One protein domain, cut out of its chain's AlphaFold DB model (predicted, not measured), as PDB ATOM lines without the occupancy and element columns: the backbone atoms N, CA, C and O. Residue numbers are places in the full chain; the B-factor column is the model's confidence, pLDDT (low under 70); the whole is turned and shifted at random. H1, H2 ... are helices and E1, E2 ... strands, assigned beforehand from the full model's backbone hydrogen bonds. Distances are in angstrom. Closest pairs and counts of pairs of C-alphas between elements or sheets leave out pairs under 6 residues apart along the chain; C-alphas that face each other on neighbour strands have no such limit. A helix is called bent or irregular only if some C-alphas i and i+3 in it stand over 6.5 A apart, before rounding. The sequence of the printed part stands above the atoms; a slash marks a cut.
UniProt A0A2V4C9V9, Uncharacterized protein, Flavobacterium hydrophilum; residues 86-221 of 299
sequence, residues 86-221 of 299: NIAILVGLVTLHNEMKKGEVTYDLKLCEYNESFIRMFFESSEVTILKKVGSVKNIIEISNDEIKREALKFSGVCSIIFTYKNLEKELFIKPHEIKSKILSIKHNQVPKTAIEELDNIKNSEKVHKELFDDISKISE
ATOM      1  N   ASN A  86     211.625 146.505 104.541       91.50
ATOM      2  CA  ASN A  86     212.917 147.030 104.995       91.50
ATOM      3  C   ASN A  86     213.542 146.134 106.069       91.50
ATOM      4  O   ASN A  86     214.737 145.832 106.015       91.50
ATOM      5  N   ILE A  87     212.732 145.683 107.030       90.25
ATOM      6  CA  ILE A  87     213.173 144.732 108.055       90.25
ATOM      7  C   ILE A  87     213.580 143.408 107.408       90.25
ATOM      8  O   ILE A  87     214.635 142.870 107.742       90.25
ATOM      9  N   ALA A  88     212.790 142.911 106.455       91.94
ATOM     10  CA  ALA A  88     213.102 141.687 105.726       91.94
ATOM     11  C   ALA A  88     214.430 141.781 104.962       91.94
ATOM     12  O   ALA A  88     215.224 140.842 105.016       91.94
ATOM     13  N   ILE A  89     214.705 142.915 104.310       94.75
ATOM     14  CA  ILE A  89     215.975 143.163 103.616       94.75
ATOM     15  C   ILE A  89     217.137 143.139 104.606       94.75
ATOM     16  O   ILE A  89     218.078 142.368 104.425       94.75
ATOM     17  N   LEU A  90     217.074 143.952 105.665       95.81
ATOM     18  CA  LEU A  90     218.168 144.067 106.629       95.81
ATOM     19  C   LEU A  90     218.469 142.722 107.298       95.81
ATOM     20  O   LEU A  90     219.618 142.280 107.316       95.81
ATOM     21  N   VAL A  91     217.438 142.063 107.830       94.94
ATOM     22  CA  VAL A  91     217.582 140.767 108.500       94.94
ATOM     23  C   VAL A  91     218.049 139.706 107.509       94.94
ATOM     24  O   VAL A  91     218.947 138.931 107.834       94.94
ATOM     25  N   GLY A  92     217.498 139.705 106.293       95.56
ATOM     26  CA  GLY A  92     217.895 138.824 105.200       95.56
ATOM     27  C   GLY A  92     219.391 138.887 104.900       95.56
ATOM     28  O   GLY A  92     220.091 137.876 104.971       95.56
ATOM     29  N   LEU A  93     219.883 140.098 104.635       96.31
ATOM     30  CA  LEU A  93     221.284 140.362 104.304       96.31
ATOM     31  C   LEU A  93     222.228 140.037 105.463       96.31
ATOM     32  O   LEU A  93     223.257 139.402 105.252       96.31
ATOM     33  N   VAL A  94     221.880 140.428 106.694       96.00
ATOM     34  CA  VAL A  94     222.700 140.125 107.880       96.00
ATOM     35  C   VAL A  94     222.773 138.618 108.126       96.00
ATOM     36  O   VAL A  94     223.839 138.108 108.464       96.00
ATOM     37  N   THR A  95     221.666 137.898 107.927       95.50
ATOM     38  CA  THR A  95     221.619 136.439 108.094       95.50
ATOM     39  C   THR A  95     222.535 135.749 107.085       95.50
ATOM     40  O   THR A  95     223.377 134.952 107.491       95.50
ATOM     41  N   LEU A  96     222.450 136.107 105.797       94.94
ATOM     42  CA  LEU A  96     223.347 135.555 104.774       94.94
ATOM     43  C   LEU A  96     224.809 135.922 105.023       94.94
ATOM     44  O   LEU A  96     225.673 135.054 104.954       94.94
ATOM     45  N   HIS A  97     225.095 137.177 105.371       94.88
ATOM     46  CA  HIS A  97     226.457 137.623 105.683       94.88
ATOM     47  C   HIS A  97     227.073 136.840 106.844       94.88
ATOM     48  O   HIS A  97     228.244 136.468 106.810       94.88
ATOM     49  N   ASN A  98     226.283 136.567 107.882       93.50
ATOM     50  CA  ASN A  98     226.742 135.773 109.016       93.50
ATOM     51  C   ASN A  98     226.997 134.310 108.637       93.50
ATOM     52  O   ASN A  98     227.929 133.721 109.177       93.50
ATOM     53  N   GLU A  99     226.225 133.735 107.715       91.94
ATOM     54  CA  GLU A  99     226.510 132.400 107.174       91.94
ATOM     55  C   GLU A  99     227.778 132.384 106.317       91.94
ATOM     56  O   GLU A  99     228.634 131.526 106.525       91.94
ATOM     57  N   MET A 100     227.974 133.384 105.452       92.81
ATOM     58  CA  MET A 100     229.196 133.530 104.643       92.81
ATOM     59  C   MET A 100     230.459 133.642 105.503       92.81
ATOM     60  O   MET A 100     231.526 133.211 105.094       92.81
ATOM     61  N   LYS A 101     230.363 134.204 106.714       92.69
ATOM     62  CA  LYS A 101     231.495 134.267 107.654       92.69
ATOM     63  C   LYS A 101     231.859 132.924 108.288       92.69
ATOM     64  O   LYS A 101     232.961 132.804 108.819       92.69
ATOM     65  N   LYS A 102     230.933 131.963 108.325       88.44
ATOM     66  CA  LYS A 102     231.141 130.650 108.957       88.44
ATOM     67  C   LYS A 102     231.684 129.607 107.980       88.44
ATOM     68  O   LYS A 102     232.276 128.634 108.437       88.44
ATOM     69  N   GLY A 103     231.454 129.788 106.681       80.56
ATOM     70  CA  GLY A 103     231.863 128.860 105.627       80.56
ATOM     71  C   GLY A 103     232.684 129.531 104.528       80.56
ATOM     72  O   GLY A 103     233.078 130.685 104.641       80.56
ATOM     73  N   GLU A 104     232.934 128.790 103.451       83.88
ATOM     74  CA  GLU A 104     233.652 129.283 102.262       83.88
ATOM     75  C   GLU A 104     232.699 129.738 101.140       83.88
ATOM     76  O   GLU A 104     233.127 130.303 100.133       83.88
ATOM     77  N   VAL A 105     231.394 129.502 101.310       88.06
ATOM     78  CA  VAL A 105     230.363 129.848 100.328       88.06
ATOM     79  C   VAL A 105     230.060 131.338 100.393       88.06
ATOM     80  O   VAL A 105     229.760 131.880 101.458       88.06
ATOM     81  N   THR A 106     230.081 131.993  99.236       93.12
ATOM     82  CA  THR A 106     229.651 133.383  99.083       93.12
ATOM     83  C   THR A 106     228.334 133.449  98.330       93.12
ATOM     84  O   THR A 106     228.012 132.546  97.559       93.12
ATOM     85  N   TYR A 107     227.572 134.516  98.559       94.56
ATOM     86  CA  TYR A 107     226.290 134.735  97.904       94.56
ATOM     87  C   TYR A 107     226.263 136.077  97.181       94.56
ATOM     88  O   TYR A 107     226.538 137.110  97.792       94.56
ATOM     89  N   ASP A 108     225.854 136.064  95.916       94.88
ATOM     90  CA  ASP A 108     225.713 137.257  95.083       94.88
ATOM     91  C   ASP A 108     224.243 137.513  94.743       94.88
ATOM     92  O   ASP A 108     223.495 136.603  94.373       94.88
ATOM     93  N   LEU A 109     223.805 138.771  94.866       95.62
ATOM     94  CA  LEU A 109     222.446 139.153  94.490       95.62
ATOM     95  C   LEU A 109     222.290 139.062  92.971       95.62
ATOM     96  O   LEU A 109     222.921 139.803  92.219       95.62
ATOM     97  N   LYS A 110     221.387 138.190  92.535       91.56
ATOM     98  CA  LYS A 110     221.132 137.921  91.124       91.56
ATOM     99  C   LYS A 110     219.925 138.661  90.576       91.56
ATOM    100  O   LYS A 110     219.960 139.195  89.471       91.56
ATOM    101  N   LEU A 111     218.837 138.643  91.335       89.19
ATOM    102  CA  LEU A 111     217.555 139.208  90.937       89.19
ATOM    103  C   LEU A 111     216.833 139.731  92.172       89.19
ATOM    104  O   LEU A 111     216.874 139.107  93.234       89.19
ATOM    105  N   CYS A 112     216.152 140.860  92.016       91.06
ATOM    106  CA  CYS A 112     215.254 141.409  93.017       91.06
ATOM    107  C   CYS A 112     213.928 141.784  92.348       91.06
ATOM    108  O   CYS A 112     213.909 142.566  91.399       91.06
ATOM    109  N   GLU A 113     212.836 141.216  92.842       87.75
ATOM    110  CA  GLU A 113     211.464 141.474  92.409       87.75
ATOM    111  C   GLU A 113     210.723 142.109  93.587       87.75
ATOM    112  O   GLU A 113     210.693 141.529  94.672       87.75
ATOM    113  N   TYR A 114     210.125 143.287  93.420       88.75
ATOM    114  CA  TYR A 114     209.457 143.960  94.534       88.75
ATOM    115  C   TYR A 114     208.310 144.859  94.088       88.75
ATOM    116  O   TYR A 114     208.252 145.327  92.953       88.75
ATOM    117  N   ASN A 115     207.411 145.113  95.032       82.75
ATOM    118  CA  ASN A 115     206.457 146.212  95.013       82.75
ATOM    119  C   ASN A 115     206.342 146.797  96.434       82.75
ATOM    120  O   ASN A 115     207.150 146.502  97.317       82.75
ATOM    121  N   GLU A 116     205.351 147.640  96.686       81.12
ATOM    122  CA  GLU A 116     205.163 148.316  97.975       81.12
ATOM    123  C   GLU A 116     204.621 147.427  99.112       81.12
ATOM    124  O   GLU A 116     204.451 147.899 100.236       81.12
ATOM    125  N   SER A 117     204.342 146.152  98.840       81.75
ATOM    126  CA  SER A 117     203.814 145.201  99.825       81.75
ATOM    127  C   SER A 117     204.521 143.842  99.814       81.75
ATOM    128  O   SER A 117     204.152 142.959 100.585       81.75
ATOM    129  N   PHE A 118     205.504 143.651  98.938       86.94
ATOM    130  CA  PHE A 118     206.185 142.379  98.747       86.94
ATOM    131  C   PHE A 118     207.595 142.586  98.184       86.94
ATOM    132  O   PHE A 118     207.831 143.505  97.398       86.94
ATOM    133  N   ILE A 119     208.516 141.698  98.550       91.00
ATOM    134  CA  ILE A 119     209.859 141.616  97.975       91.00
ATOM    135  C   ILE A 119     210.321 140.159  97.876       91.00
ATOM    136  O   ILE A 119     210.043 139.338  98.752       91.00
ATOM    137  N   ARG A 120     211.075 139.857  96.822       91.50
ATOM    138  CA  ARG A 120     211.871 138.647  96.621       91.50
ATOM    139  C   ARG A 120     213.269 139.028  96.174       91.50
ATOM    140  O   ARG A 120     213.436 139.764  95.211       91.50
ATOM    141  N   MET A 121     214.267 138.475  96.839       95.00
ATOM    142  CA  MET A 121     215.671 138.607  96.481       95.00
ATOM    143  C   MET A 121     216.247 137.212  96.272       95.00
ATOM    144  O   MET A 121     216.092 136.344  97.128       95.00
ATOM    145  N   PHE A 122     216.913 137.002  95.143       94.38
ATOM    146  CA  PHE A 122     217.526 135.731  94.778       94.38
ATOM    147  C   PHE A 122     219.039 135.864  94.884       94.38
ATOM    148  O   PHE A 122     219.652 136.613  94.122       94.38
ATOM    149  N   PHE A 123     219.623 135.137  95.829       96.00
ATOM    150  CA  PHE A 123     221.054 135.135  96.100       96.00
ATOM    151  C   PHE A 123     221.678 133.843  95.591       96.00
ATOM    152  O   PHE A 123     221.373 132.766  96.097       96.00
ATOM    153  N   GLU A 124     222.518 133.942  94.570       94.75
ATOM    154  CA  GLU A 124     223.221 132.811  93.966       94.75
ATOM    155  C   GLU A 124     224.466 132.460  94.783       94.75
ATOM    156  O   GLU A 124     225.235 133.350  95.131       94.75
ATOM    157  N   SER A 125     224.664 131.179  95.097       93.12
ATOM    158  CA  SER A 125     225.876 130.703  95.769       93.12
ATOM    159  C   SER A 125     227.062 130.630  94.808       93.12
ATOM    160  O   SER A 125     226.891 130.252  93.648       93.12
ATOM    161  N   SER A 126     228.278 130.824  95.319       91.44
ATOM    162  CA  SER A 126     229.519 130.542  94.583       91.44
ATOM    163  C   SER A 126     229.705 129.064  94.225       91.44
ATOM    164  O   SER A 126     230.460 128.738  93.309       91.44
ATOM    165  N   GLU A 127     229.010 128.159  94.916       89.06
ATOM    166  CA  GLU A 127     229.044 126.730  94.625       89.06
ATOM    167  C   GLU A 127     228.338 126.391  93.308       89.06
ATOM    168  O   GLU A 127     227.188 126.766  93.060       89.06
ATOM    169  N   VAL A 128     229.022 125.600  92.480       86.44
ATOM    170  CA  VAL A 128     228.492 125.067  91.224       86.44
ATOM    171  C   VAL A 128     228.661 123.557  91.230       86.44
ATOM    172  O   VAL A 128     229.778 123.047  91.318       86.44
ATOM    173  N   THR A 129     227.557 122.826  91.089       90.19
ATOM    174  CA  THR A 129     227.585 121.358  91.056       90.19
ATOM    175  C   THR A 129     227.367 120.853  89.634       90.19
ATOM    176  O   THR A 129     226.455 121.292  88.935       90.19
ATOM    177  N   ILE A 130     228.197 119.916  89.170       91.38
ATOM    178  CA  ILE A 130     228.102 119.378  87.806       91.38
ATOM    179  C   ILE A 130     226.904 118.428  87.691       91.38
ATOM    180  O   ILE A 130     226.812 117.428  88.402       91.38
ATOM    181  N   LEU A 131     226.038 118.684  86.710       89.44
ATOM    182  CA  LEU A 131     224.926 117.819  86.335       89.44
ATOM    183  C   LEU A 131     225.295 117.030  85.076       89.44
ATOM    184  O   LEU A 131     225.235 117.532  83.949       89.44
ATOM    185  N   LYS A 132     225.692 115.767  85.268       85.44
ATOM    186  CA  LYS A 132     226.191 114.892  84.192       85.44
ATOM    187  C   LYS A 132     225.253 114.896  82.979       85.44
ATOM    188  O   LYS A 132     224.053 114.681  83.117       85.44
ATOM    189  N   LYS A 133     225.830 115.066  81.782       84.94
ATOM    190  CA  LYS A 133     225.142 115.077  80.471       84.94
ATOM    191  C   LYS A 133     224.167 116.244  80.236       84.94
ATOM    192  O   LYS A 133     223.547 116.277  79.177       84.94
ATOM    193  N   VAL A 134     224.037 117.182  81.177       89.75
ATOM    194  CA  VAL A 134     223.143 118.345  81.049       89.75
ATOM    195  C   VAL A 134     223.926 119.658  81.118       89.75
ATOM    196  O   VAL A 134     223.793 120.493  80.228       89.75
ATOM    197  N   GLY A 135     224.768 119.822  82.139       91.69
ATOM    198  CA  GLY A 135     225.522 121.049  82.388       91.69
ATOM    199  C   GLY A 135     225.882 121.174  83.865       91.69
ATOM    200  O   GLY A 135     226.539 120.288  84.413       91.69
ATOM    201  N   SER A 136     225.435 122.238  84.522       93.31
ATOM    202  CA  SER A 136     225.646 122.453  85.956       93.31
ATOM    203  C   SER A 136     224.397 122.991  86.648       93.31
ATOM    204  O   SER A 136     223.438 123.424  86.010       93.31
ATOM    205  N   VAL A 137     224.389 122.905  87.973       92.44
ATOM    206  CA  VAL A 137     223.349 123.441  88.844       92.44
ATOM    207  C   VAL A 137     223.984 124.473  89.753       92.44
ATOM    208  O   VAL A 137     225.034 124.212  90.348       92.44
ATOM    209  N   LYS A 138     223.330 125.627  89.860       92.62
ATOM    210  CA  LYS A 138     223.649 126.639  90.860       92.62
ATOM    211  C   LYS A 138     222.586 126.650  91.943       92.62
ATOM    212  O   LYS A 138     221.387 126.572  91.652       92.62
ATOM    213  N   ASN A 139     223.043 126.749  93.183       92.50
ATOM    214  CA  ASN A 139     222.168 126.885  94.333       92.50
ATOM    215  C   ASN A 139     221.839 128.359  94.554       92.50
ATOM    216  O   ASN A 139     222.668 129.249  94.371       92.50
ATOM    217  N   ILE A 140     220.592 128.620  94.919       93.62
ATOM    218  CA  ILE A 140     220.064 129.961  95.128       93.62
ATOM    219  C   ILE A 140     219.303 129.964  96.451       93.62
ATOM    220  O   ILE A 140     218.596 129.009  96.786       93.62
ATOM    221  N   ILE A 141     219.448 131.038  97.214       94.75
ATOM    222  CA  ILE A 141     218.600 131.332  98.364       94.75
ATOM    223  C   ILE A 141     217.660 132.465  97.968       94.75
ATOM    224  O   ILE A 141     218.083 133.586  97.698       94.75
ATOM    225  N   GLU A 142     216.368 132.162  97.928       94.38
ATOM    226  CA  GLU A 142     215.309 133.155  97.805       94.38
ATOM    227  C   GLU A 142     214.950 133.673  99.196       94.38
ATOM    228  O   GLU A 142     214.463 132.915 100.039       94.38
ATOM    229  N   ILE A 143     215.144 134.968  99.414       95.19
ATOM    230  CA  ILE A 143     214.628 135.689 100.574       95.19
ATOM    231  C   ILE A 143     213.367 136.417 100.140       95.19
ATOM    232  O   ILE A 143     213.405 137.208  99.200       95.19
ATOM    233  N   SER A 144     212.253 136.167 100.819       93.25
ATOM    234  CA  SER A 144     210.969 136.774 100.475       93.25
ATOM    235  C   SER A 144     210.230 137.332 101.685       93.25
ATOM    236  O   SER A 144     210.333 136.800 102.793       93.25
ATOM    237  N   ASN A 145     209.468 138.396 101.450       93.06
ATOM    238  CA  ASN A 145     208.518 138.985 102.386       93.06
ATOM    239  C   ASN A 145     207.237 139.345 101.632       93.06
ATOM    240  O   ASN A 145     207.276 139.793 100.487       93.06
ATOM    241  N   ASP A 146     206.108 139.127 102.291       88.19
ATOM    242  CA  ASP A 146     204.814 139.679 101.909       88.19
ATOM    243  C   ASP A 146     204.237 140.358 103.149       88.19
ATOM    244  O   ASP A 146     203.907 139.691 104.134       88.19
ATOM    245  N   GLU A 147     204.108 141.681 103.116       83.00
ATOM    246  CA  GLU A 147     203.633 142.464 104.253       83.00
ATOM    247  C   GLU A 147     202.169 142.161 104.599       83.00
ATOM    248  O   GLU A 147     201.706 142.506 105.683       83.00
ATOM    249  N   ILE A 148     201.389 141.561 103.701       75.56
ATOM    250  CA  ILE A 148     199.931 141.504 103.841       75.56
ATOM    251  C   ILE A 148     199.447 140.089 104.153       75.56
ATOM    252  O   ILE A 148     198.635 139.914 105.063       75.56
ATOM    253  N   LYS A 149     199.899 139.085 103.396       67.75
ATOM    254  CA  LYS A 149     199.283 137.746 103.390       67.75
ATOM    255  C   LYS A 149     200.207 136.626 103.829       67.75
ATOM    256  O   LYS A 149     199.795 135.788 104.632       67.75
ATOM    257  N   ARG A 150     201.383 136.526 103.203       68.69
ATOM    258  CA  ARG A 150     202.281 135.375 103.380       68.69
ATOM    259  C   ARG A 150     203.172 135.580 104.604       68.69
ATOM    260  O   ARG A 150     202.882 136.380 105.487       68.69
ATOM    261  N   GLU A 151     204.199 134.754 104.716       77.94
ATOM    262  CA  GLU A 151     205.142 134.799 105.823       77.94
ATOM    263  C   GLU A 151     205.908 136.141 105.833       77.94
ATOM    264  O   GLU A 151     206.174 136.737 104.789       77.94
ATOM    265  N   ALA A 152     206.228 136.616 107.037       85.19
ATOM    266  CA  ALA A 152     206.896 137.891 107.286       85.19
ATOM    267  C   ALA A 152     208.348 137.898 106.801       85.19
ATOM    268  O   ALA A 152     208.886 138.929 106.426       85.19
ATOM    269  N   LEU A 153     209.022 136.758 106.836       93.25
ATOM    270  CA  LEU A 153     210.334 136.604 106.231       93.25
ATOM    271  C   LEU A 153     210.535 135.125 105.977       93.25
ATOM    272  O   LEU A 153     210.432 134.326 106.902       93.25
ATOM    273  N   LYS A 154     210.828 134.755 104.741       93.69
ATOM    274  CA  LYS A 154     211.018 133.363 104.352       93.69
ATOM    275  C   LYS A 154     212.305 133.222 103.568       93.69
ATOM    276  O   LYS A 154     212.520 133.971 102.619       93.69
ATOM    277  N   PHE A 155     213.095 132.214 103.922       95.19
ATOM    278  CA  PHE A 155     214.228 131.770 103.121       95.19
ATOM    279  C   PHE A 155     213.863 130.440 102.479       95.19
ATOM    280  O   PHE A 155     213.423 129.506 103.160       95.19
ATOM    281  N   SER A 156     214.033 130.355 101.166       93.75
ATOM    282  CA  SER A 156     213.764 129.143 100.400       93.75
ATOM    283  C   SER A 156     214.956 128.781  99.523       93.75
ATOM    284  O   SER A 156     215.550 129.648  98.891       93.75
ATOM    285  N   GLY A 157     215.289 127.497  99.463       92.12
ATOM    286  CA  GLY A 157     216.216 126.947  98.491       92.12
ATOM    287  C   GLY A 157     215.573 126.919  97.109       92.12
ATOM    288  O   GLY A 157     214.475 126.388  96.918       92.12
ATOM    289  N   VAL A 158     216.268 127.497  96.145       89.56
ATOM    290  CA  VAL A 158     215.936 127.472  94.723       89.56
ATOM    291  C   VAL A 158     217.175 126.981  93.982       89.56
ATOM    292  O   VAL A 158     218.293 127.107  94.478       89.56
ATOM    293  N   CYS A 159     216.989 126.407  92.801       89.62
ATOM    294  CA  CYS A 159     218.101 125.997  91.958       89.62
ATOM    295  C   CYS A 159     217.887 126.506  90.539       89.62
ATOM    296  O   CYS A 159     216.754 126.610  90.054       89.62
ATOM    297  N   SER A 160     218.990 126.752  89.849       91.38
ATOM    298  CA  SER A 160     218.979 126.985  88.416       91.38
ATOM    299  C   SER A 160     219.844 125.964  87.694       91.38
ATOM    300  O   SER A 160     220.892 125.540  88.182       91.38
ATOM    301  N   ILE A 161     219.365 125.523  86.533       92.81
ATOM    302  CA  ILE A 161     220.094 124.619  85.648       92.81
ATOM    303  C   ILE A 161     220.768 125.469  84.582       92.81
ATOM    304  O   ILE A 161     220.088 126.143  83.803       92.81
ATOM    305  N   ILE A 162     222.091 125.381  84.516       94.44
ATOM    306  CA  ILE A 162     222.908 125.955  83.454       94.44
ATOM    307  C   ILE A 162     223.174 124.873  82.417       94.44
ATOM    308  O   ILE A 162     223.640 123.778  82.738       94.44
ATOM    309  N   PHE A 163     222.865 125.171  81.161       95.00
ATOM    310  CA  PHE A 163     223.031 124.249  80.043       95.00
ATOM    311  C   PHE A 163     223.433 125.001  78.776       95.00
ATOM    312  O   PHE A 163     223.111 126.172  78.593       95.00
ATOM    313  N   THR A 164     224.123 124.318  77.864       94.62
ATOM    314  CA  THR A 164     224.521 124.897  76.574       94.62
ATOM    315  C   THR A 164     223.601 124.400  75.468       94.62
ATOM    316  O   THR A 164     223.470 123.197  75.258       94.62
ATOM    317  N   TYR A 165     222.998 125.317  74.713       92.88
ATOM    318  CA  TYR A 165     222.221 124.999  73.515       92.88
ATOM    319  C   TYR A 165     222.726 125.827  72.334       92.88
ATOM    320  O   TYR A 165     222.684 127.055  72.381       92.88
ATOM    321  N   LYS A 166     223.186 125.163  71.263       91.69
ATOM    322  CA  LYS A 166     223.772 125.809  70.069       91.69
ATOM    323  C   LYS A 166     224.888 126.814  70.417       91.69
ATOM    324  O   LYS A 166     224.881 127.936  69.924       91.69
ATOM    325  N   ASN A 167     225.823 126.403  71.276       90.81
ATOM    326  CA  ASN A 167     226.961 127.207  71.758       90.81
ATOM    327  C   ASN A 167     226.586 128.463  72.564       90.81
ATOM    328  O   ASN A 167     227.437 129.316  72.792       90.81
ATOM    329  N   LEU A 168     225.333 128.574  73.007       93.12
ATOM    330  CA  LEU A 168     224.892 129.616  73.926       93.12
ATOM    331  C   LEU A 168     224.604 128.986  75.283       93.12
ATOM    332  O   LEU A 168     223.804 128.049  75.376       93.12
ATOM    333  N   GLU A 169     225.251 129.511  76.318       94.06
ATOM    334  CA  GLU A 169     224.906 129.187  77.695       94.06
ATOM    335  C   GLU A 169     223.530 129.771  78.018       94.06
ATOM    336  O   GLU A 169     223.195 130.903  77.657       94.06
ATOM    337  N   LYS A 170     222.698 128.955  78.652       94.62
ATOM    338  CA  LYS A 170     221.353 129.309  79.077       94.62
ATOM    339  C   LYS A 170     221.148 128.850  80.498       94.62
ATOM    340  O   LYS A 170     221.688 127.834  80.926       94.62
ATOM    341  N   GLU A 171     220.285 129.576  81.183       92.38
ATOM    342  CA  GLU A 171     219.922 129.285  82.552       92.38
ATOM    343  C   GLU A 171     218.408 129.177  82.689       92.38
ATOM    344  O   GLU A 171     217.676 130.085  82.283       92.38
ATOM    345  N   LEU A 172     217.951 128.078  83.282       91.38
ATOM    346  CA  LEU A 172     216.551 127.842  83.609       91.38
ATOM    347  C   LEU A 172     216.381 127.777  85.125       91.38
ATOM    348  O   LEU A 172     216.983 126.923  85.778       91.38
ATOM    349  N   PHE A 173     215.515 128.630  85.665       87.69
ATOM    350  CA  PHE A 173     215.107 128.549  87.061       87.69
ATOM    351  C   PHE A 173     214.026 127.487  87.224       87.69
ATOM    352  O   PHE A 173     213.059 127.440  86.463       87.69
ATOM    353  N   ILE A 174     214.170 126.646  88.243       83.44
ATOM    354  CA  ILE A 174     213.151 125.667  88.618       83.44
ATOM    355  C   ILE A 174     212.928 125.718  90.123       83.44
ATOM    356  O   ILE A 174     213.864 125.866  90.907       83.44
ATOM    357  N   LYS A 175     211.663 125.599  90.532       80.19
ATOM    358  CA  LYS A 175     211.270 125.764  91.931       80.19
ATOM    359  C   LYS A 175     210.337 124.631  92.371       80.19
ATOM    360  O   LYS A 175     209.289 124.450  91.748       80.19
ATOM    361  N   PRO A 176     210.686 123.872  93.428       77.44
ATOM    362  CA  PRO A 176     209.796 122.870  94.004       77.44
ATOM    363  C   PRO A 176     208.575 123.494  94.663       77.44
ATOM    364  O   PRO A 176     208.496 124.703  94.887       77.44
ATOM    365  N   HIS A 177     207.659 122.629  95.098       71.50
ATOM    366  CA  HIS A 177     206.637 123.050  96.041       71.50
ATOM    367  C   HIS A 177     207.248 123.576  97.349       71.50
ATOM    368  O   HIS A 177     208.256 123.056  97.826       71.50
ATOM    369  N   GLU A 178     206.584 124.562  97.959       67.19
ATOM    370  CA  GLU A 178     207.117 125.342  99.086       67.19
ATOM    371  C   GLU A 178     207.583 124.505 100.285       67.19
ATOM    372  O   GLU A 178     208.460 124.940 101.023       67.19
ATOM    373  N   ILE A 179     207.012 123.315 100.493       65.19
ATOM    374  CA  ILE A 179     207.377 122.434 101.612       65.19
ATOM    375  C   ILE A 179     208.811 121.911 101.462       65.19
ATOM    376  O   ILE A 179     209.524 121.821 102.453       65.19
ATOM    377  N   LYS A 180     209.237 121.582 100.237       75.50
ATOM    378  CA  LYS A 180     210.574 121.029  99.969       75.50
ATOM    379  C   LYS A 180     211.659 122.098  99.913       75.50
ATOM    380  O   LYS A 180     212.811 121.809 100.194       75.50
ATOM    381  N   SER A 181     211.303 123.317  99.523       85.62
ATOM    382  CA  SER A 181     212.260 124.414  99.385       85.62
ATOM    383  C   SER A 181     212.431 125.241 100.655       85.62
ATOM    384  O   SER A 181     213.340 126.057 100.709       85.62
ATOM    385  N   LYS A 182     211.592 125.089 101.682       91.94
ATOM    386  CA  LYS A 182     211.655 125.942 102.878       91.94
ATOM    387  C   LYS A 182     212.919 125.670 103.703       91.94
ATOM    388  O   LYS A 182     213.086 124.576 104.227       91.94
ATOM    389  N   ILE A 183     213.753 126.699 103.875       93.94
ATOM    390  CA  ILE A 183     214.917 126.673 104.775       93.94
ATOM    391  C   ILE A 183     214.492 127.142 106.168       93.94
ATOM    392  O   ILE A 183     214.661 126.426 107.150       93.94
ATOM    393  N   LEU A 184     213.885 128.328 106.240       94.38
ATOM    394  CA  LEU A 184     213.318 128.888 107.467       94.38
ATOM    395  C   LEU A 184     212.171 129.833 107.137       94.38
ATOM    396  O   LEU A 184     212.056 130.319 106.005       94.38
ATOM    397  N   SER A 185     211.315 130.101 108.122       93.19
ATOM    398  CA  SER A 185     210.323 131.158 107.957       93.19
ATOM    399  C   SER A 185     209.784 131.736 109.253       93.19
ATOM    400  O   SER A 185     209.388 131.006 110.158       93.19
ATOM    401  N   ILE A 186     209.673 133.058 109.262       92.44
ATOM    402  CA  ILE A 186     209.125 133.875 110.331       92.44
ATOM    403  C   ILE A 186     207.731 134.335 109.916       92.44
ATOM    404  O   ILE A 186     207.513 134.842 108.814       92.44
ATOM    405  N   LYS A 187     206.760 134.178 110.815       90.25
ATOM    406  CA  LYS A 187     205.373 134.612 110.595       90.25
ATOM    407  C   LYS A 187     205.124 136.003 111.175       90.25
ATOM    408  O   LYS A 187     205.741 136.394 112.160       90.25
ATOM    409  N   HIS A 188     204.121 136.709 110.648       86.00
ATOM    410  CA  HIS A 188     203.699 138.022 111.164       86.00
ATOM    411  C   HIS A 188     203.274 138.017 112.638       86.00
ATOM    412  O   HIS A 188     203.333 139.048 113.299       86.00
ATOM    413  N   ASN A 189     202.859 136.869 113.176       86.69
ATOM    414  CA  ASN A 189     202.473 136.722 114.582       86.69
ATOM    415  C   ASN A 189     203.612 136.251 115.500       86.69
ATOM    416  O   ASN A 189     203.379 136.039 116.688       86.69
ATOM    417  N   GLN A 190     204.814 136.050 114.965       89.62
ATOM    418  CA  GLN A 190     205.966 135.589 115.728       89.62
ATOM    419  C   GLN A 190     206.633 136.772 116.426       89.62
ATOM    420  O   GLN A 190     206.900 137.804 115.806       89.62
ATOM    421  N   VAL A 191     206.906 136.631 117.722       90.88
ATOM    422  CA  VAL A 191     207.543 137.694 118.509       90.88
ATOM    423  C   VAL A 191     209.034 137.805 118.160       90.88
ATOM    424  O   VAL A 191     209.647 136.784 117.826       90.88
ATOM    425  N   PRO A 192     209.661 138.992 118.293       90.19
ATOM    426  CA  PRO A 192     211.044 139.216 117.859       90.19
ATOM    427  C   PRO A 192     212.059 138.221 118.426       90.19
ATOM    428  O   PRO A 192     212.929 137.757 117.701       90.19
ATOM    429  N   LYS A 193     211.912 137.826 119.697       92.25
ATOM    430  CA  LYS A 193     212.797 136.836 120.327       92.25
ATOM    431  C   LYS A 193     212.794 135.505 119.565       92.25
ATOM    432  O   LYS A 193     213.838 135.047 119.124       92.25
ATOM    433  N   THR A 194     211.610 134.932 119.358       92.44
ATOM    434  CA  THR A 194     211.455 133.675 118.613       92.44
ATOM    435  C   THR A 194     211.779 133.832 117.130       92.44
ATOM    436  O   THR A 194     212.122 132.857 116.478       92.44
ATOM    437  N   ALA A 195     211.639 135.037 116.568       91.19
ATOM    438  CA  ALA A 195     212.027 135.306 115.187       91.19
ATOM    439  C   ALA A 195     213.552 135.255 115.021       91.19
ATOM    440  O   ALA A 195     214.026 134.683 114.052       91.19
ATOM    441  N   ILE A 196     214.312 135.790 115.984       92.06
ATOM    442  CA  ILE A 196     215.780 135.710 115.996       92.06
ATOM    443  C   ILE A 196     216.245 134.256 116.120       92.06
ATOM    444  O   ILE A 196     217.119 133.846 115.369       92.06
ATOM    445  N   GLU A 197     215.633 133.470 117.009       93.75
ATOM    446  CA  GLU A 197     215.937 132.034 117.159       93.75
ATOM    447  C   GLU A 197     215.688 131.254 115.852       93.75
ATOM    448  O   GLU A 197     216.461 130.371 115.492       93.75
ATOM    449  N   GLU A 198     214.642 131.608 115.097       94.00
ATOM    450  CA  GLU A 198     214.325 130.976 113.810       94.00
ATOM    451  C   GLU A 198     215.383 131.258 112.729       94.00
ATOM    452  O   GLU A 198     215.561 130.445 111.822       94.00
ATOM    453  N   LEU A 199     216.119 132.374 112.817       94.50
ATOM    454  CA  LEU A 199     217.181 132.693 111.854       94.50
ATOM    455  C   LEU A 199     218.328 131.681 111.906       94.50
ATOM    456  O   LEU A 199     218.953 131.441 110.877       94.50
ATOM    457  N   ASP A 200     218.557 131.016 113.044       92.94
ATOM    458  CA  ASP A 200     219.584 129.974 113.172       92.94
ATOM    459  C   ASP A 200     219.298 128.737 112.303       92.94
ATOM    460  O   ASP A 200     220.195 127.919 112.077       92.94
ATOM    461  N   ASN A 201     218.073 128.588 111.784       94.56
ATOM    462  CA  ASN A 201     217.719 127.525 110.841       94.56
ATOM    463  C   ASN A 201     218.294 127.745 109.439       94.56
ATOM    464  O   ASN A 201     218.214 126.834 108.614       94.56
ATOM    465  N   ILE A 202     218.921 128.893 109.160       94.12
ATOM    466  CA  ILE A 202     219.601 129.137 107.882       94.12
ATOM    467  C   ILE A 202     220.683 128.092 107.584       94.12
ATOM    468  O   ILE A 202     220.849 127.722 106.428       94.12
ATOM    469  N   LYS A 203     221.314 127.515 108.617       90.62
ATOM    470  CA  LYS A 203     222.285 126.410 108.503       90.62
ATOM    471  C   LYS A 203     221.728 125.155 107.817       90.62
ATOM    472  O   LYS A 203     222.480 124.283 107.404       90.62
ATOM    473  N   ASN A 204     220.401 125.032 107.717       91.69
ATOM    474  CA  ASN A 204     219.752 123.946 106.985       91.69
ATOM    475  C   ASN A 204     219.794 124.157 105.459       91.69
ATOM    476  O   ASN A 204     219.352 123.270 104.729       91.69
ATOM    477  N   SER A 205     220.291 125.301 104.974       91.88
ATOM    478  CA  SER A 205     220.403 125.634 103.550       91.88
ATOM    479  C   SER A 205     221.139 124.550 102.765       91.88
ATOM    480  O   SER A 205     220.599 124.068 101.776       91.88
ATOM    481  N   GLU A 206     222.289 124.084 103.262       90.00
ATOM    482  CA  GLU A 206     223.094 123.031 102.628       90.00
ATOM    483  C   GLU A 206     222.290 121.737 102.448       90.00
ATOM    484  O   GLU A 206     222.257 121.146 101.368       90.00
ATOM    485  N   LYS A 207     221.568 121.319 103.495       92.00
ATOM    486  CA  LYS A 207     220.707 120.135 103.437       92.00
ATOM    487  C   LYS A 207     219.598 120.309 102.398       92.00
ATOM    488  O   LYS A 207     219.374 119.400 101.602       92.00
ATOM    489  N   VAL A 208     218.918 121.457 102.400       92.25
ATOM    490  CA  VAL A 208     217.852 121.752 101.431       92.25
ATOM    491  C   VAL A 208     218.418 121.744 100.013       92.25
ATOM    492  O   VAL A 208     217.880 121.057  99.152       92.25
ATOM    493  N   HIS A 209     219.533 122.430  99.756       91.50
ATOM    494  CA  HIS A 209     220.178 122.450  98.440       91.50
ATOM    495  C   HIS A 209     220.623 121.064  97.980       91.50
ATOM    496  O   HIS A 209     220.436 120.730  96.811       91.50
ATOM    497  N   LYS A 210     221.123 120.219  98.884       91.00
ATOM    498  CA  LYS A 210     221.448 118.824  98.571       91.00
ATOM    499  C   LYS A 210     220.214 118.022  98.154       91.00
ATOM    500  O   LYS A 210     220.249 117.350  97.128       91.00
ATOM    501  N   GLU A 211     219.113 118.127  98.897       90.81
ATOM    502  CA  GLU A 211     217.850 117.461  98.543       90.81
ATOM    503  C   GLU A 211     217.310 117.944  97.185       90.81
ATOM    504  O   GLU A 211     216.821 117.144  96.381       90.81
ATOM    505  N   LEU A 212     217.444 119.242  96.894       90.00
ATOM    506  CA  LEU A 212     217.083 119.817  95.596       90.00
ATOM    507  C   LEU A 212     217.973 119.292  94.471       90.00
ATOM    508  O   LEU A 212     217.470 118.926  93.408       90.00
ATOM    509  N   PHE A 213     219.283 119.214  94.699       90.19
ATOM    510  CA  PHE A 213     220.224 118.676  93.729       90.19
ATOM    511  C   PHE A 213     219.966 117.193  93.433       90.19
ATOM    512  O   PHE A 213     220.002 116.789  92.269       90.19
ATOM    513  N   ASP A 214     219.648 116.388  94.447       90.12
ATOM    514  CA  ASP A 214     219.289 114.975  94.277       90.12
ATOM    515  C   ASP A 214     218.021 114.818  93.421       90.12
ATOM    516  O   ASP A 214     217.927 113.927  92.570       90.12
ATOM    517  N   ASP A 215     217.044 115.710  93.597       88.50
ATOM    518  CA  ASP A 215     215.842 115.765  92.767       88.50
ATOM    519  C   ASP A 215     216.174 116.172  91.317       88.50
ATOM    520  O   ASP A 215     215.733 115.507  90.375       88.50
ATOM    521  N   ILE A 216     217.005 117.197  91.119       88.94
ATOM    522  CA  ILE A 216     217.428 117.686  89.796       88.94
ATOM    523  C   ILE A 216     218.304 116.668  89.062       88.94
ATOM    524  O   ILE A 216     218.199 116.524  87.844       88.94
ATOM    525  N   SER A 217     219.117 115.899  89.780       89.06
ATOM    526  CA  SER A 217     219.994 114.878  89.199       89.06
ATOM    527  C   SER A 217     219.222 113.822  88.404       89.06
ATOM    528  O   SER A 217     219.708 113.340  87.374       89.06
ATOM    529  N   LYS A 218     217.966 113.553  88.786       89.06
ATOM    530  CA  LYS A 218     217.048 112.633  88.088       89.06
ATOM    531  C   LYS A 218     216.704 113.090  86.667       89.06
ATOM    532  O   LYS A 218     216.307 112.270  85.839       89.06
ATOM    533  N   ILE A 219     216.878 114.374  86.351       88.25
ATOM    534  CA  ILE A 219     216.651 114.923  85.008       88.25
ATOM    535  C   ILE A 219     217.606 114.290  83.989       88.25
ATOM    536  O   ILE A 219     217.213 114.025  82.852       88.25
ATOM    537  N   SER A 220     218.836 113.971  84.405       85.69
ATOM    538  CA  SER A 220     219.833 113.313  83.548       85.69
ATOM    539  C   SER A 220     219.436 111.887  83.124       85.69
ATOM    540  O   SER A 220     219.984 111.348  82.160       85.69
ATOM    541  N   GLU A 221     218.454 111.288  83.803       87.69
ATOM    542  CA  GLU A 221     217.946 109.936  83.547       87.69
ATOM    543  C   GLU A 221     216.697 109.920  82.646       87.69
ATOM    544  O   GLU A 221     216.152 108.852  82.340       87.69
TER     545      GLU A 221
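Overview. This is residues 86 to 221 of the 299 residues of an uncharacterized protein of Flavobacterium hydrophilum (UniProt A0A2V4C9V9). A long, twisted antiparallel sheet of six strands has a bent helix, H3, running much of its length, with arm H3a on one face and arm H3b on the opposite face. H1 covers one end of the sheet, side by side with H3a, while the short H2 stands at the sheet's level. The printed part has 136 residues with three named helices and six named strands in the order H1, E1, E2, E3, E4, E5, H2, E6, H3, class mixed. The sheet is branched at E4, and E1 to E5 form a meander, each strand the antiparallel neighbour of the one before. The whole is compact, with a radius of gyration of the C-alphas of 15.5 A, and elongated, spanning 50 by 31 by 25 A.

Along the chain. H1, residues 86 to 100, is 21.2 A long and begins at C-alpha 86 (212.917, 147.030, 104.995). E1, residues 107 to 115, bends by 58 degrees at residue 110, and E2, residues 118 to 131, by 76 degrees at residue 127. E3, residues 135 to 146, is 34.0 A long; E4, residues 153 to 165, is 36.7 A. E5, residues 168 to 174, H2, residues 178 to 181, and E6, residues 182 to 186, follow. H3, residues 192 to 221, was assigned as one helix by its hydrogen bonds but is bent, with C-alphas 203 and 206 6.8 A apart. Its arms H3a, residues 192 to 203, and H3b, residues 206 to 221, stand at a steep tilt of 44 degrees; H3b ends at C-alpha 221 (217.946, 109.936, 83.547).

Arrangement. The hairpins are E1 and E2 (N 110 to O 122, 2.8 A), E2 and E3 (N 121 to O 143, 2.8 A), E3 and E4 (N 140 to O 158, 2.8 A), and E4 and E5 (N 163 to O 170, 2.9 A). E6 is antiparallel to E4, with N 186 and O 153 at 2.8 A; E5 and E6 lie on the other side of E4 from E3. H1 is over E3 at a height over the sheet of 8.6 A, running along the strands, only just, at 28 degrees on the local plane. H3a, on the same face, is over E6 at a height over the sheet of 8.1 A, along the strands at 8 degrees on the local plane. H1 and H3a touch at a steep tilt of 40 degrees, the same way, through residues 95 to 99 and 199 to 203 alone; the closest C-alphas are those of Thr 95 and Leu 199, 6.9 A apart. H3b is on the opposite face; its closest C-alpha to E4 is that of His 209, 6.0 A from that of Gly 157. H2 and H3b touch, the C-alphas of Ser 181 and Val 208 being closest at 6.5 A. H1 is apart from H3b. Every O i to N i+4 pair is within hydrogen-bond range in H1, against 4 of 8 in H3a and 8 of 12 in H3b; H2 is too short for one.

Size, cuts and confidence. The two C-alphas farthest apart, those of Lys 166 and Lys 193, are 52.6 A apart. The printed part has no cut and no long link. The mean pLDDT of the printed part is 89.9; residues 149 to 150 and 178 to 179 are under 70.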